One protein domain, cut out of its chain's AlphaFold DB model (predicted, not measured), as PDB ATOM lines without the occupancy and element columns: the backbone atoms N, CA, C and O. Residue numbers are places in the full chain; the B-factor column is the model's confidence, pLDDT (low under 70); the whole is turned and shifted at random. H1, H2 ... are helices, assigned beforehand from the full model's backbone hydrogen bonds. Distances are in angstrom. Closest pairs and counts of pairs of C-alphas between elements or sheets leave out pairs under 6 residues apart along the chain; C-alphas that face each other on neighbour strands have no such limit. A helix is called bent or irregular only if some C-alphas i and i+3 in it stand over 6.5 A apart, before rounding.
ATOM      1  N   ARG A  92      77.124-101.048 -77.960       90.88
ATOM      2  CA  ARG A  92      76.075-100.053 -78.230       90.88
ATOM      3  C   ARG A  92      74.876-100.189 -77.280       90.88
ATOM      4  O   ARG A  92      74.587 -99.211 -76.593       90.88
ATOM      5  N   PRO A  93      74.189-101.346 -77.183       92.31
ATOM      6  CA  PRO A  93      73.111-101.501 -76.215       92.31
ATOM      7  C   PRO A  93      73.612-101.453 -74.773       92.31
ATOM      8  O   PRO A  93      72.884-100.945 -73.934       92.31
ATOM      9  N   VAL A  94      74.837-101.897 -74.465       92.12
ATOM     10  CA  VAL A  94      75.373-101.803 -73.095       92.12
ATOM     11  C   VAL A  94      75.485-100.347 -72.642       92.12
ATOM     12  O   VAL A  94      74.918 -99.992 -71.613       92.12
ATOM     13  N   PHE A  95      76.152 -99.483 -73.412       92.75
ATOM     14  CA  PHE A  95      76.259 -98.061 -73.069       92.75
ATOM     15  C   PHE A  95      74.904 -97.353 -73.101       92.75
ATOM     16  O   PHE A  95      74.657 -96.481 -72.272       92.75
ATOM     17  N   LEU A  96      74.012 -97.749 -74.014       94.31
ATOM     18  CA  LEU A  96      72.651 -97.223 -74.072       94.31
ATOM     19  C   LEU A  96      71.848 -97.595 -72.820       94.31
ATOM     20  O   LEU A  96      71.244 -96.719 -72.215       94.31
ATOM     21  N   VAL A  97      71.869 -98.860 -72.395       94.75
ATOM     22  CA  VAL A  97      71.166 -99.335 -71.194       94.75
ATOM     23  C   VAL A  97      71.781 -98.738 -69.937       94.75
ATOM     24  O   VAL A  97      71.045 -98.328 -69.048       94.75
ATOM     25  N   LEU A  98      73.109 -98.636 -69.859       94.25
ATOM     26  CA  LEU A  98      73.790 -98.021 -68.720       94.25
ATOM     27  C   LEU A  98      73.437 -96.533 -68.615       94.25
ATOM     28  O   LEU A  98      73.026 -96.073 -67.551       94.25
ATOM     29  N   GLY A  99      73.543 -95.788 -69.718       92.81
ATOM     30  CA  GLY A  99      73.229 -94.362 -69.758       92.81
ATOM     31  C   GLY A  99      71.754 -94.077 -69.474       92.81
ATOM     32  O   GLY A  99      71.438 -93.274 -68.595       92.81
ATOM     33  N   LEU A 100      70.843 -94.773 -70.165       93.50
ATOM     34  CA  LEU A 100      69.404 -94.654 -69.914       93.50
ATOM     35  C   LEU A 100      69.030 -95.137 -68.515       93.50
ATOM     36  O   LEU A 100      68.159 -94.544 -67.896       93.50
ATOM     37  N   GLY A 101      69.693 -96.171 -68.000       90.06
ATOM     38  CA  GLY A 101      69.494 -96.679 -66.648       90.06
ATOM     39  C   GLY A 101      69.851 -95.635 -65.596       90.06
ATOM     40  O   GLY A 101      69.043 -95.358 -64.714       90.06
ATOM     41  N   LEU A 102      71.011 -94.982 -65.718       91.62
ATOM     42  CA  LEU A 102      71.409 -93.907 -64.804       91.62
ATOM     43  C   LEU A 102      70.454 -92.706 -64.880       91.62
ATOM     44  O   LEU A 102      70.073 -92.141 -63.852       91.62
ATOM     45  N   PHE A 103      70.017 -92.341 -66.086       90.75
ATOM     46  CA  PHE A 103      69.003 -91.303 -66.281       90.75
ATOM     47  C   PHE A 103      67.657 -91.697 -65.651       90.75
ATOM     48  O   PHE A 103      67.056 -90.915 -64.918       90.75
ATOM     49  N   ALA A 104      67.211 -92.936 -65.855       89.88
ATOM     50  CA  ALA A 104      65.971 -93.449 -65.287       89.88
ATOM     51  C   ALA A 104      66.024 -93.481 -63.756       89.88
ATOM     52  O   ALA A 104      65.069 -93.052 -63.121       89.88
ATOM     53  N   LEU A 105      67.135 -93.915 -63.151       89.19
ATOM     54  CA  LEU A 105      67.312 -93.957 -61.692       89.19
ATOM     55  C   LEU A 105      67.378 -92.563 -61.047       89.19
ATOM     56  O   LEU A 105      67.016 -92.397 -59.881       89.19
ATOM     57  N   THR A 106      67.840 -91.548 -61.778       90.12
ATOM     58  CA  THR A 106      67.870 -90.160 -61.287       90.12
ATOM     59  C   THR A 106      66.560 -89.408 -61.527       90.12
ATOM     60  O   THR A 106      66.348 -88.355 -60.926       90.12
ATOM     61  N   HIS A 107      65.647 -89.967 -62.325       93.25
ATOM     62  CA  HIS A 107      64.365 -89.354 -62.646       93.25
ATOM     63  C   HIS A 107      63.450 -89.233 -61.403       93.25
ATOM     64  O   HIS A 107      63.304 -90.208 -60.656       93.25
ATOM     65  N   PRO A 108      62.771 -88.086 -61.182       91.81
ATOM     66  CA  PRO A 108      61.937 -87.853 -59.996       91.81
ATOM     67  C   PRO A 108      60.813 -88.883 -59.825       91.81
ATOM     68  O   PRO A 108      60.613 -89.385 -58.721       91.81
ATOM     69  N   TYR A 109      60.126 -89.266 -60.909       90.69
ATOM     70  CA  TYR A 109      59.106 -90.324 -60.846       90.69
ATOM     71  C   TYR A 109      59.684 -91.680 -60.435       90.69
ATOM     72  O   TYR A 109      59.132 -92.335 -59.558       90.69
ATOM     73  N   THR A 110      60.814 -92.095 -61.010       88.81
ATOM     74  CA  THR A 110      61.445 -93.363 -60.633       88.81
ATOM     75  C   THR A 110      61.850 -93.341 -59.168       88.81
ATOM     76  O   THR A 110      61.543 -94.276 -58.449       88.81
ATOM     77  N   ARG A 111      62.451 -92.254 -58.677       87.69
ATOM     78  CA  ARG A 111      62.811 -92.132 -57.255       87.69
ATOM     79  C   ARG A 111      61.609 -92.221 -56.315       87.69
ATOM     80  O   ARG A 111      61.766 -92.736 -55.215       87.69
ATOM     81  N   ALA A 112      60.437 -91.757 -56.746       88.75
ATOM     82  CA  ALA A 112      59.212 -91.849 -55.958       88.75
ATOM     83  C   ALA A 112      58.620 -93.271 -55.930       88.75
ATOM     84  O   ALA A 112      58.183 -93.721 -54.877       88.75
ATOM     85  N   TYR A 113      58.619 -93.992 -57.058       87.44
ATOM     86  CA  TYR A 113      57.934 -95.292 -57.174       87.44
ATOM     87  C   TYR A 113      58.841 -96.519 -57.004       87.44
ATOM     88  O   TYR A 113      58.372 -97.585 -56.603       87.44
ATOM     89  N   LEU A 114      60.138 -96.391 -57.291       86.00
ATOM     90  CA  LEU A 114      61.119 -97.473 -57.181       86.00
ATOM     91  C   LEU A 114      61.192 -98.083 -55.770       86.00
ATOM     92  O   LEU A 114      61.244 -99.311 -55.692       86.00
ATOM     93  N   PRO A 115      61.155 -97.307 -54.665       82.88
ATOM     94  CA  PRO A 115      61.170 -97.878 -53.322       82.88
ATOM     95  C   PRO A 115      59.955 -98.771 -53.078       82.88
ATOM     96  O   PRO A 115      60.109 -99.873 -52.566       82.88
ATOM     97  N   THR A 116      58.766 -98.343 -53.503       83.00
ATOM     98  CA  THR A 116      57.521 -99.102 -53.330       83.00
ATOM     99  C   THR A 116      57.550-100.417 -54.106       83.00
ATOM    100  O   THR A 116      57.137-101.446 -53.587       83.00
ATOM    101  N   LEU A 117      58.097-100.406 -55.326       84.06
ATOM    102  CA  LEU A 117      58.202-101.604 -56.163       84.06
ATOM    103  C   LEU A 117      59.289-102.577 -55.677       84.06
ATOM    104  O   LEU A 117      59.125-103.792 -55.766       84.06
ATOM    105  N   LEU A 118      60.411-102.061 -55.167       85.88
ATOM    106  CA  LEU A 118      61.525-102.887 -54.699       85.88
ATOM    107  C   LEU A 118      61.392-103.327 -53.241       85.88
ATOM    108  O   LEU A 118      61.988-104.343 -52.892       85.88
ATOM    109  N   SER A 119      60.627-102.621 -52.405       80.12
ATOM    110  CA  SER A 119      60.455-102.914 -50.974       80.12
ATOM    111  C   SER A 119      60.210-104.402 -50.671       80.12
ATOM    112  O   SER A 119      61.004-104.978 -49.915       80.12
ATOM    113  N   PRO A 120      59.234-105.094 -51.300       79.81
ATOM    114  CA  PRO A 120      58.997-106.508 -50.998       79.81
ATOM    115  C   PRO A 120      60.175-107.404 -51.394       79.81
ATOM    116  O   PRO A 120      60.568-108.315 -50.659       79.81
ATOM    117  N   HIS A 121      60.817-107.118 -52.530       85.19
ATOM    118  CA  HIS A 121      62.005-107.849 -52.969       85.19
ATOM    119  C   HIS A 121      63.209-107.587 -52.059       85.19
ATOM    120  O   HIS A 121      63.966-108.512 -51.763       85.19
ATOM    121  N   MET A 122      63.377-106.357 -51.575       86.38
ATOM    122  CA  MET A 122      64.446-105.978 -50.655       86.38
ATOM    123  C   MET A 122      64.293-106.672 -49.304       86.38
ATOM    124  O   MET A 122      65.293-107.158 -48.777       86.38
ATOM    125  N   LYS A 123      63.069-106.794 -48.768       86.06
ATOM    126  CA  LYS A 123      62.797-107.556 -47.533       86.06
ATOM    127  C   LYS A 123      63.207-109.019 -47.692       86.06
ATOM    128  O   LYS A 123      64.005-109.522 -46.900       86.06
ATOM    129  N   ARG A 124      62.775-109.666 -48.781       87.94
ATOM    130  CA  ARG A 124      63.181-111.044 -49.121       87.94
ATOM    131  C   ARG A 124      64.693-111.187 -49.253       87.94
ATOM    132  O   ARG A 124      65.282-112.116 -48.703       87.94
ATOM    133  N   MET A 125      65.340-110.260 -49.957       89.19
ATOM    134  CA  MET A 125      66.791-110.283 -50.121       89.19
ATOM    135  C   MET A 125      67.523-110.083 -48.799       89.19
ATOM    136  O   MET A 125      68.477-110.805 -48.529       89.19
ATOM    137  N   ARG A 126      67.055-109.171 -47.944       89.56
ATOM    138  CA  ARG A 126      67.619-108.938 -46.612       89.56
ATOM    139  C   ARG A 126      67.536-110.193 -45.750       89.56
ATOM    140  O   ARG A 126      68.535-110.546 -45.133       89.56
ATOM    141  N   MET A 127      66.401-110.889 -45.759       89.19
ATOM    142  CA  MET A 127      66.242-112.152 -45.030       89.19
ATOM    143  C   MET A 127      67.162-113.248 -45.580       89.19
ATOM    144  O   MET A 127      67.810-113.943 -44.801       89.19
ATOM    145  N   ARG A 128      67.307-113.363 -46.907       91.12
ATOM    146  CA  ARG A 128      68.231-114.328 -47.536       91.12
ATOM    147  C   ARG A 128      69.696-114.035 -47.234       91.12
ATOM    148  O   ARG A 128      70.444-114.958 -46.936       91.12
ATOM    149  N   VAL A 129      70.107-112.770 -47.288       92.19
ATOM    150  CA  VAL A 129      71.475-112.356 -46.944       92.19
ATOM    151  C   VAL A 129      71.738-112.599 -45.463       92.19
ATOM    152  O   VAL A 129      72.745-113.205 -45.117       92.19
ATOM    153  N   ALA A 130      70.811-112.202 -44.586       89.56
ATOM    154  CA  ALA A 130      70.912-112.483 -43.159       89.56
ATOM    155  C   ALA A 130      70.976-113.990 -42.881       89.56
ATOM    156  O   ALA A 130      71.643-114.411 -41.939       89.56
ATOM    157  N   ARG A 131      70.303-114.809 -43.697       89.31
ATOM    158  CA  ARG A 131      70.387-116.261 -43.592       89.31
ATOM    159  C   ARG A 131      71.742-116.803 -44.039       89.31
ATOM    160  O   ARG A 131      72.341-117.575 -43.303       89.31
ATOM    161  N   ALA A 132      72.248-116.355 -45.183       91.62
ATOM    162  CA  ALA A 132      73.563-116.758 -45.672       91.62
ATOM    163  C   ALA A 132      74.681-116.405 -44.672       91.62
ATOM    164  O   ALA A 132      75.573-117.211 -44.433       91.62
ATOM    165  N   LEU A 133      74.592-115.230 -44.038       91.81
ATOM    166  CA  LEU A 133      75.533-114.811 -42.996       91.81
ATOM    167  C   LEU A 133      75.478-115.695 -41.744       91.81
ATOM    168  O   LEU A 133      76.497-115.874 -41.084       91.81
ATOM    169  N   ASP A 134      74.315-116.244 -41.397       89.00
ATOM    170  CA  ASP A 134      74.224-117.174 -40.268       89.00
ATOM    171  C   ASP A 134      74.751-118.553 -40.601       89.00
ATOM    172  O   ASP A 134      75.376-119.186 -39.756       89.00
ATOM    173  N   ASP A 135      74.474-119.026 -41.814       90.88
ATOM    174  CA  ASP A 135      74.984-120.308 -42.284       90.88
ATOM    175  C   ASP A 135      76.522-120.307 -42.268       90.88
ATOM    176  O   ASP A 135      77.123-121.296 -41.857       90.88
ATOM    177  N   ASP A 136      77.150-119.173 -42.591       92.19
ATOM    178  CA  ASP A 136      78.603-118.976 -42.486       92.19
ATOM    179  C   ASP A 136      79.112-118.941 -41.029       92.19
ATOM    180  O   ASP A 136      80.182-119.454 -40.710       92.19
ATOM    181  N   ARG A 137      78.318-118.394 -40.099       89.19
ATOM    182  CA  ARG A 137      78.649-118.354 -38.660       89.19
ATOM    183  C   ARG A 137      78.438-119.688 -37.945       89.19
ATOM    184  O   ARG A 137      78.780-119.814 -36.762       89.19
ATOM    185  N   LEU A 138      77.845-120.671 -38.614       89.62
ATOM    186  CA  LEU A 138      77.423-121.911 -37.993       89.62
ATOM    187  C   LEU A 138      78.604-122.873 -37.796       89.62
ATOM    188  O   LEU A 138      79.268-123.284 -38.740       89.62
TER     189      LEU A 138
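What this domain is: This is residues 92 to 138 of the 278 residues of the protein "Pex24p domain-containing protein" of Phellinidium pouzarii (UniProt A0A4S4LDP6). Two helices meet near their ends in an open, right-angled corner, and the longer second helix is itself bent, with H1, H2a and H2b following one another like three limbs of a flat hook with no core. H1 is one limb, H2a turns away from its end, and H2b runs on as the longest limb. The printed part has 47 residues with two named helices, H1 then H2, and no named strand; its class is all helix. It is extended, with a radius of gyration of the C-alphas of 15.8 A, and flat, spanning 45 by 27 by 11 A.

How they stand to each other: H1, residues 92 to 106, is joined by a tight link of one residue, His 107, to H2, residues 108 to 137. By its hydrogen bonds H2 was assigned as one helix, but it is bent: C-alphas 117 and 120 are 7.2 A apart. Its arms are H2a, residues 108 to 117, and H2b, residues 120 to 137. H1 and H2a are close but not clearly touching, with their closest C-alphas, those of Ala 104 and Thr 110, 6.5 A apart. Their lines are about perpendicular, at 90 degrees. H2a and H2b stand at a steep tilt of 58 degrees. H1 and H2b are apart. H2a is itself irregular, with C-alphas 112 and 115 6.9 A apart. Each O i to N i+4 pair is within hydrogen-bond range in H1 and H2b; in H2a 4 of 6 are.

Where its parts are: H1 begins at C-alpha 92, (76.075, -100.053, -78.230), and measures 21.3 A from first to last C-alpha. H2a begins at C-alpha 108, (61.937, -87.853, -59.996), and measures 14.8 A. H2b measures 26.1 A and ends at C-alpha 137, (78.649, -118.354, -38.660).

The domain as a whole: The two C-alphas farthest apart, those of Arg 92 and Leu 138, are 45.8 A apart. Residues 92 to 104, 106 to 113 and 115 to 138 stand free. The printed part has no cut and no long link. Its mean pLDDT is 89.4, and no printed residue is under 70.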